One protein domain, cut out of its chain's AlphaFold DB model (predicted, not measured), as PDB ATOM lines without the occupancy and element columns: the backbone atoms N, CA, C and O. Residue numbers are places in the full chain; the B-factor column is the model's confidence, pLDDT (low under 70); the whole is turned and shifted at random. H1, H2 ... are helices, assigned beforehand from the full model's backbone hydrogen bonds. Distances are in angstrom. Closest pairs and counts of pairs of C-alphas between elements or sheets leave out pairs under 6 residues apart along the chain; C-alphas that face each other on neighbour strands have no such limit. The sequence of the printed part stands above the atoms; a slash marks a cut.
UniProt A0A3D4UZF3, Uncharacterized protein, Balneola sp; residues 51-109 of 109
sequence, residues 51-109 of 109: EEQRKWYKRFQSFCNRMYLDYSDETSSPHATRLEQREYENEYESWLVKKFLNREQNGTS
ATOM      1  N   GLU A  51     -10.432  29.137  -3.543       88.38
ATOM      2  CA  GLU A  51      -9.481  28.028  -3.646       88.38
ATOM      3  C   GLU A  51     -10.168  26.667  -3.756       88.38
ATOM      4  O   GLU A  51      -9.749  25.826  -4.560       88.38
ATOM      5  N   GLU A  52     -11.226  26.447  -2.977       88.81
ATOM      6  CA  GLU A  52     -12.025  25.223  -3.016       88.81
ATOM      7  C   GLU A  52     -12.717  25.081  -4.366       88.81
ATOM      8  O   GLU A  52     -12.628  24.024  -4.994       88.81
ATOM      9  N   GLN A  53     -13.306  26.169  -4.866       88.75
ATOM     10  CA  GLN A  53     -13.936  26.209  -6.178       88.75
ATOM     11  C   GLN A  53     -12.932  25.871  -7.288       88.75
ATOM     12  O   GLN A  53     -13.224  25.049  -8.158       88.75
ATOM     13  N   ARG A  54     -11.714  26.431  -7.249       89.56
ATOM     14  CA  ARG A  54     -10.659  26.107  -8.229       89.56
ATOM     15  C   ARG A  54     -10.232  24.646  -8.164       89.56
ATOM     16  O   ARG A  54     -10.029  24.028  -9.212       89.56
ATOM     17  N   LYS A  55     -10.061  24.091  -6.961       91.94
ATOM     18  CA  LYS A  55      -9.722  22.670  -6.776       91.94
ATOM     19  C   LYS A  55     -10.843  21.781  -7.309       91.94
ATOM     20  O   LYS A  55     -10.568  20.850  -8.063       91.94
ATOM     21  N   TRP A  56     -12.090  22.100  -6.975       91.25
ATOM     22  CA  TRP A  56     -13.266  21.391  -7.464       91.25
ATOM     23  C   TRP A  56     -13.331  21.413  -8.993       91.25
ATOM     24  O   TRP A  56     -13.393  20.349  -9.605       91.25
ATOM     25  N   TYR A  57     -13.196  22.593  -9.606       90.88
ATOM     26  CA  TYR A  57     -13.278  22.764 -11.056       90.88
ATOM     27  C   TYR A  57     -12.195  21.977 -11.798       90.88
ATOM     28  O   TYR A  57     -12.489  21.304 -12.780       90.88
ATOM     29  N   LYS A  58     -10.951  21.971 -11.299       93.56
ATOM     30  CA  LYS A  58      -9.867  21.164 -11.891       93.56
ATOM     31  C   LYS A  58     -10.189  19.668 -11.904       93.56
ATOM     32  O   LYS A  58      -9.944  18.996 -12.903       93.56
ATOM     33  N   ARG A  59     -10.729  19.138 -10.802       94.00
ATOM     34  CA  ARG A  59     -11.114  17.719 -10.714       94.00
ATOM     35  C   ARG A  59     -12.310  17.411 -11.607       94.00
ATOM     36  O   ARG A  59     -12.299  16.396 -12.295       94.00
ATOM     37  N   PHE A  60     -13.301  18.300 -11.625       93.62
ATOM     38  CA  PHE A  60     -14.475  18.169 -12.480       93.62
ATOM     39  C   PHE A  60     -14.088  18.177 -13.965       93.62
ATOM     40  O   PHE A  60     -14.475  17.274 -14.695       93.62
ATOM     41  N   GLN A  61     -13.227  19.101 -14.395       93.38
ATOM     42  CA  GLN A  61     -12.725  19.148 -15.770       93.38
ATOM     43  C   GLN A  61     -11.949  17.877 -16.142       93.38
ATOM     44  O   GLN A  61     -12.152  17.313 -17.213       93.38
ATOM     45  N   SER A  62     -11.096  17.375 -15.243       94.25
ATOM     46  CA  SER A  62     -10.403  16.099 -15.458       94.25
ATOM     47  C   SER A  62     -11.379  14.925 -15.598       94.25
ATOM     48  O   SER A  62     -11.160  14.044 -16.432       94.25
ATOM     49  N   PHE A  63     -12.470  14.922 -14.828       94.81
ATOM     50  CA  PHE A  63     -13.541  13.937 -14.945       94.81
ATOM     51  C   PHE A  63     -14.288  14.044 -16.283       94.81
ATOM     52  O   PHE A  63     -14.462  13.023 -16.949       94.81
ATOM     53  N   CYS A  64     -14.678  15.251 -16.705       93.88
ATOM     54  CA  CYS A  64     -15.343  15.488 -17.988       93.88
ATOM     55  C   CYS A  64     -14.473  15.035 -19.163       93.88
ATOM     56  O   CYS A  64     -14.950  14.276 -20.002       93.88
ATOM     57  N   ASN A  65     -13.182  15.392 -19.159       93.75
ATOM     58  CA  ASN A  65     -12.221  14.931 -20.164       93.75
ATOM     59  C   ASN A  65     -12.200  13.401 -20.252       93.75
ATOM     60  O   ASN A  65     -12.233  12.842 -21.344       93.75
ATOM     61  N   ARG A  66     -12.162  12.707 -19.107       93.06
ATOM     62  CA  ARG A  66     -12.138  11.241 -19.094       93.06
ATOM     63  C   ARG A  66     -13.427  10.644 -19.660       93.06
ATOM     64  O   ARG A  66     -13.349   9.736 -20.475       93.06
ATOM     65  N   MET A  67     -14.581  11.179 -19.267       93.25
ATOM     66  CA  MET A  67     -15.879  10.729 -19.774       93.25
ATOM     67  C   MET A  67     -16.037  10.973 -21.277       93.25
ATOM     68  O   MET A  67     -16.622  10.148 -21.970       93.25
ATOM     69  N   TYR A  68     -15.519  12.096 -21.779       93.38
ATOM     70  CA  TYR A  68     -15.533  12.398 -23.206       93.38
ATOM     71  C   TYR A  68     -14.641  11.441 -24.005       93.38
ATOM     72  O   TYR A  68     -15.022  11.030 -25.095       93.38
ATOM     73  N   LEU A  69     -13.485  11.041 -23.463       90.94
ATOM     74  CA  LEU A  69     -12.643  10.024 -24.098       90.94
ATOM     75  C   LEU A  69     -13.369   8.681 -24.212       90.94
ATOM     76  O   LEU A  69     -13.350   8.095 -25.287       90.94
ATOM     77  N   ASP A  70     -14.052   8.243 -23.151       89.31
ATOM     78  CA  ASP A  70     -14.832   7.000 -23.183       89.31
ATOM     79  C   ASP A  70     -15.966   7.090 -24.235       89.31
ATOM     80  O   ASP A  70     -16.118   6.197 -25.065       89.31
ATOM     81  N   TYR A  71     -16.696   8.214 -24.279       89.31
ATOM     82  CA  TYR A  71     -17.704   8.488 -25.318       89.31
ATOM     83  C   TYR A  71     -17.108   8.485 -26.732       89.31
ATOM     84  O   TYR A  71     -17.704   7.949 -27.669       89.31
ATOM     85  N   SER A  72     -15.933   9.093 -26.899       86.56
ATOM     86  CA  SER A  72     -15.231   9.106 -28.174       86.56
ATOM     87  C   SER A  72     -14.913   7.673 -28.580       86.56
ATOM     88  O   SER A  72     -15.388   7.235 -29.622       86.56
ATOM     89  N   ASP A  73     -14.225   6.889 -27.755       85.00
ATOM     90  CA  ASP A  73     -13.852   5.509 -28.088       85.00
ATOM     91  C   ASP A  73     -15.068   4.649 -28.490       85.00
ATOM     92  O   ASP A  73     -15.016   3.952 -29.510       85.00
ATOM     93  N   GLU A  74     -16.197   4.771 -27.784       83.62
ATOM     94  CA  GLU A  74     -17.453   4.063 -28.090       83.62
ATOM     95  C   GLU A  74     -18.116   4.511 -29.405       83.62
ATOM     96  O   GLU A  74     -18.773   3.721 -30.085       83.62
ATOM     97  N   THR A  75     -17.919   5.765 -29.809       79.88
ATOM     98  CA  THR A  75     -18.496   6.344 -31.036       79.88
ATOM     99  C   THR A  75     -17.525   6.337 -32.219       79.88
ATOM    100  O   THR A  75     -17.757   7.013 -33.220       79.88
ATOM    101  N   SER A  76     -16.438   5.563 -32.146       74.25
ATOM    102  CA  SER A  76     -15.348   5.507 -33.143       74.25
ATOM    103  C   SER A  76     -15.678   4.855 -34.482       74.25
ATOM    104  O   SER A  76     -14.784   4.562 -35.277       74.25
ATOM    105  N   SER A  77     -16.962   4.691 -34.785       76.81
ATOM    106  CA  SER A  77     -17.399   4.101 -36.043       76.81
ATOM    107  C   SER A  77     -17.022   4.990 -37.239       76.81
ATOM    108  O   SER A  77     -17.222   6.210 -37.187       76.81
ATOM    109  N   PRO A  78     -16.514   4.404 -38.343       68.94
ATOM    110  CA  PRO A  78     -16.268   5.145 -39.573       68.94
ATOM    111  C   PRO A  78     -17.538   5.888 -40.005       68.94
ATOM    112  O   PRO A  78     -18.608   5.288 -40.083       68.94
ATOM    113  N   HIS A  79     -17.410   7.187 -40.287       71.38
ATOM    114  CA  HIS A  79     -18.493   8.093 -40.705       71.38
ATOM    115  C   HIS A  79     -19.525   8.497 -39.637       71.38
ATOM    116  O   HIS A  79     -20.504   9.160 -39.979       71.38
ATOM    117  N   ALA A  80     -19.322   8.173 -38.358       73.31
ATOM    118  CA  ALA A  80     -20.186   8.690 -37.298       73.31
ATOM    119  C   ALA A  80     -19.976  10.201 -37.092       73.31
ATOM    120  O   ALA A  80     -18.845  10.676 -36.964       73.31
ATOM    121  N   THR A  81     -21.069  10.965 -37.030       74.06
ATOM    122  CA  THR A  81     -21.031  12.355 -36.562       74.06
ATOM    123  C   THR A  81     -20.828  12.349 -35.052       74.06
ATOM    124  O   THR A  81     -21.619  11.756 -34.319       74.06
ATOM    125  N   ARG A  82     -19.758  12.997 -34.594       80.62
ATOM    126  CA  ARG A  82     -19.394  13.087 -33.179       80.62
ATOM    127  C   ARG A  82     -19.577  14.508 -32.688       80.62
ATOM    128  O   ARG A  82     -19.309  15.449 -33.429       80.62
ATOM    129  N   LEU A  83     -20.010  14.628 -31.439       87.31
ATOM    130  CA  LEU A  83     -19.985  15.904 -30.741       87.31
ATOM    131  C   LEU A  83     -18.538  16.288 -30.457       87.31
ATOM    132  O   LEU A  83     -17.756  15.450 -30.005       87.31
ATOM    133  N   GLU A  84     -18.209  17.557 -30.666       89.81
ATOM    134  CA  GLU A  84     -16.978  18.122 -30.132       89.81
ATOM    135  C   GLU A  84     -17.041  18.140 -28.602       89.81
ATOM    136  O   GLU A  84     -18.116  18.215 -28.000       89.81
ATOM    137  N   GLN A  85     -15.879  18.133 -27.945       88.06
ATOM    138  CA  GLN A  85     -15.802  18.046 -26.484       88.06
ATOM    139  C   GLN A  85     -16.696  19.078 -25.780       88.06
ATOM    140  O   GLN A  85     -17.407  18.762 -24.828       88.06
ATOM    141  N   ARG A  86     -16.686  20.320 -26.268       90.31
ATOM    142  CA  ARG A  86     -17.481  21.408 -25.694       90.31
ATOM    143  C   ARG A  86     -18.984  21.198 -25.882       90.31
ATOM    144  O   ARG A  86     -19.767  21.584 -25.020       90.31
ATOM    145  N   GLU A  87     -19.391  20.621 -27.006       91.06
ATOM    146  CA  GLU A  87     -20.795  20.317 -27.287       91.06
ATOM    147  C   GLU A  87     -21.276  19.179 -26.391       91.06
ATOM    148  O   GLU A  87     -22.333  19.291 -25.781       91.06
ATOM    149  N   TYR A  88     -20.449  18.144 -26.224       92.31
ATOM    150  CA  TYR A  88     -20.697  17.060 -25.278       92.31
ATOM    151  C   TYR A  88     -20.841  17.578 -23.838       92.31
ATOM    152  O   TYR A  88     -21.789  17.221 -23.140       92.31
ATOM    153  N   GLU A  89     -19.932  18.445 -23.390       91.81
ATOM    154  CA  GLU A  89     -19.989  19.024 -22.044       91.81
ATOM    155  C   GLU A  89     -21.252  19.860 -21.818       91.81
ATOM    156  O   GLU A  89     -21.841  19.772 -20.743       91.81
ATOM    157  N   ASN A  90     -21.690  20.631 -22.817       91.75
ATOM    158  CA  ASN A  90     -22.916  21.425 -22.729       91.75
ATOM    159  C   ASN A  90     -24.174  20.546 -22.730       91.75
ATOM    160  O   ASN A  90     -25.060  20.746 -21.901       91.75
ATOM    161  N   GLU A  91     -24.248  19.571 -23.638       92.56
ATOM    162  CA  GLU A  91     -25.402  18.676 -23.783       92.56
ATOM    163  C   GLU A  91     -25.607  17.832 -22.519       92.56
ATOM    164  O   GLU A  91     -26.721  17.680 -22.014       92.56
ATOM    165  N   TYR A  92     -24.510  17.323 -21.953       93.19
ATOM    166  CA  TYR A  92     -24.541  16.415 -20.811       93.19
ATOM    167  C   TYR A  92     -24.173  17.081 -19.479       93.19
ATOM    168  O   TYR A  92     -23.966  16.366 -18.495       93.19
ATOM    169  N   GLU A  93     -24.140  18.418 -19.390       92.06
ATOM    170  CA  GLU A  93     -23.673  19.173 -18.210       92.06
ATOM    171  C   GLU A  93     -24.311  18.660 -16.909       92.06
ATOM    172  O   GLU A  93     -23.628  18.255 -15.966       92.06
ATOM    173  N   SER A  94     -25.645  18.618 -16.873       91.94
ATOM    174  CA  SER A  94     -26.402  18.209 -15.682       91.94
ATOM    175  C   SER A  94     -26.112  16.759 -15.279       91.94
ATOM    176  O   SER A  94     -26.034  16.435 -14.089       91.94
ATOM    177  N   TRP A  95     -25.926  15.875 -16.261       94.12
ATOM    178  CA  TRP A  95     -25.596  14.475 -16.015       94.12
ATOM    179  C   TRP A  95     -24.158  14.314 -15.513       94.12
ATOM    180  O   TRP A  95     -23.934  13.591 -14.539       94.12
ATOM    181  N   LEU A  96     -23.202  15.022 -16.121       94.62
ATOM    182  CA  LEU A  96     -21.793  15.018 -15.728       94.62
ATOM    183  C   LEU A  96     -21.629  15.499 -14.286       94.62
ATOM    184  O   LEU A  96     -20.970  14.826 -13.495       94.62
ATOM    185  N   VAL A  97     -22.283  16.605 -13.919       93.56
ATOM    186  CA  VAL A  97     -22.275  17.136 -12.548       93.56
ATOM    187  C   VAL A  97     -22.830  16.106 -11.565       93.56
ATOM    188  O   VAL A  97     -22.169  15.770 -10.582       93.56
ATOM    189  N   LYS A  98     -24.009  15.535 -11.844       93.56
ATOM    190  CA  LYS A  98     -24.629  14.531 -10.967       93.56
ATOM    191  C   LYS A  98     -23.743  13.296 -10.793       93.56
ATOM    192  O   LYS A  98     -23.565  12.806  -9.679       93.56
ATOM    193  N   LYS A  99     -23.168  12.791 -11.886       93.81
ATOM    194  CA  LYS A  99     -22.297  11.610 -11.869       93.81
ATOM    195  C   LYS A  99     -20.996  11.878 -11.113       93.81
ATOM    196  O   LYS A  99     -20.557  11.019 -10.351       93.81
ATOM    197  N   PHE A 100     -20.416  13.066 -11.280       94.44
ATOM    198  CA  PHE A 100     -19.233  13.497 -10.542       94.44
ATOM    199  C   PHE A 100     -19.496  13.567  -9.033       94.44
ATOM    200  O   PHE A 100     -18.751  12.974  -8.257       94.44
ATOM    201  N   LEU A 101     -20.593  14.209  -8.619       91.50
ATOM    202  CA  LEU A 101     -20.975  14.308  -7.205       91.50
ATOM    203  C   LEU A 101     -21.221  12.933  -6.572       91.50
ATOM    204  O   LEU A 101     -20.721  12.667  -5.482       91.50
ATOM    205  N   ASN A 102     -21.910  12.029  -7.276       91.88
ATOM    206  CA  ASN A 102     -22.109  10.656  -6.807       91.88
ATOM    207  C   ASN A 102     -20.777   9.913  -6.619       91.88
ATOM    208  O   ASN A 102     -20.606   9.173  -5.655       91.88
ATOM    209  N   ARG A 103     -19.818  10.101  -7.534       89.06
ATOM    210  CA  ARG A 103     -18.493   9.476  -7.433       89.06
ATOM    211  C   ARG A 103     -17.707  10.001  -6.233       89.06
ATOM    212  O   ARG A 103     -17.064   9.212  -5.553       89.06
ATOM    213  N   GLU A 104     -17.763  11.302  -5.973       87.62
ATOM    214  CA  GLU A 104     -17.100  11.925  -4.822       87.62
ATOM    215  C   GLU A 104     -17.680  11.432  -3.486       87.62
ATOM    216  O   GLU A 104     -16.925  11.117  -2.567       87.62
ATOM    217  N   GLN A 105     -19.006  11.287  -3.400       83.12
ATOM    218  CA  GLN A 105     -19.686  10.738  -2.219       83.12
ATOM    219  C   GLN A 105     -19.374   9.250  -1.998       83.12
ATOM    220  O   GLN A 105     -19.183   8.819  -0.868       83.12
ATOM    221  N   ASN A 106     -19.277   8.463  -3.073       78.94
ATOM    222  CA  ASN A 106     -18.990   7.029  -2.978       78.94
ATOM    223  C   ASN A 106     -17.493   6.711  -2.806       78.94
ATOM    224  O   ASN A 106     -17.151   5.631  -2.341       78.94
ATOM    225  N   GLY A 107     -16.591   7.624  -3.180       64.06
ATOM    226  CA  GLY A 107     -15.140   7.470  -3.009       64.06
ATOM    227  C   GLY A 107     -14.636   7.732  -1.585       64.06
ATOM    228  O   GLY A 107     -13.428   7.698  -1.361       64.06
ATOM    229  N   THR A 108     -15.537   8.029  -0.645       53.41
ATOM    230  CA  THR A 108     -15.248   8.300   0.775       53.41
ATOM    231  C   THR A 108     -15.777   7.216   1.729       53.41
ATOM    232  O   THR A 108     -15.797   7.438   2.939       53.41
ATOM    233  N   SER A 109     -16.183   6.047   1.210       38.53
ATOM    234  CA  SER A 109     -16.559   4.858   2.002       38.53
ATOM    235  C   SER A 109     -15.443   3.821   2.069       38.53
ATOM    236  O   SER A 109     -14.756   3.636   1.040       38.53
TER     237      SER A 109
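What this domain is: This is residues 51 to 109 of the 109 residues of an uncharacterized protein of Balneola sp (UniProt A0A3D4UZF3). One long helix, H1, makes the length of the model together with the loop after it, and two shorter helices, H2 and H3, pack across adjoining stretches near its middle, H3 on H1's residues 60 to 64 and H2 on its residues 64 to 68. The parts that stick out from this small body are residues 51 to 58 of H1, residues 76 to 81 of the loop that folds back from H1 to H2, and residues 102 to 109, with the last part of H3 and the tail. The printed part has 59 residues with three named helices in the order H1, H2, H3 and no named strand, and its class is all helix. The whole is loose, with a radius of gyration of the C-alphas of 13.2 A, and elongated, spanning 41 by 25 by 16 A.

How they stand to each other: H1, residues 51 to 74, touches H2, residues 85 to 91, with its residues 64 to 68 alone. The closest C-alphas of the two are those of Tyr 68 and Gln 85, 6.5 A apart, and their lines are about perpendicular at 81 degrees. H1 also touches H3, residues 93 to 106, where residues 60 to 64 of H1 meet residues 96 to 100 of H3 alone. Their closest C-alphas, those of Cys 64 and Leu 96, are 6.9 A apart, and the lines are only just about perpendicular at 71 degrees. H2 and H3 are close but not clearly touching: their closest C-alphas, those of Glu 89 and Leu 96, are 7.7 A apart, and their lines are about perpendicular at 87 degrees. In H1, H2 and H3 every pair of backbone O of residue i and N of residue i+4 is within hydrogen-bond range.

Where its parts are: H1 begins at C-alpha 51 at (-9.481, 28.028, -3.646) and ends at C-alpha 74 at (-17.453, 4.063, -28.090), 35.1 A from first to last C-alpha. After ten residues H2 runs from Gln 85 to Glu 91, 10.0 A from first to last C-alpha. After Tyr 92, H3 runs from Glu 93 to C-alpha 106 at (-18.990, 7.029, -2.978), 20.0 A from first to last C-alpha.

The domain as a whole: The two C-alphas farthest apart are those of Glu 51 and Pro 78, 43.1 A. Without the stretches that stand free, the body has 37 residues and spans 25 by 16 by 13 A. The link from H1 to H2 is short and that from H2 to H3 is tight. The printed part has no cut and ends at residue 109, the chain's last residue. The mean pLDDT of the printed part is 86.8; residue 78 and residues 107 to 109 are under 70.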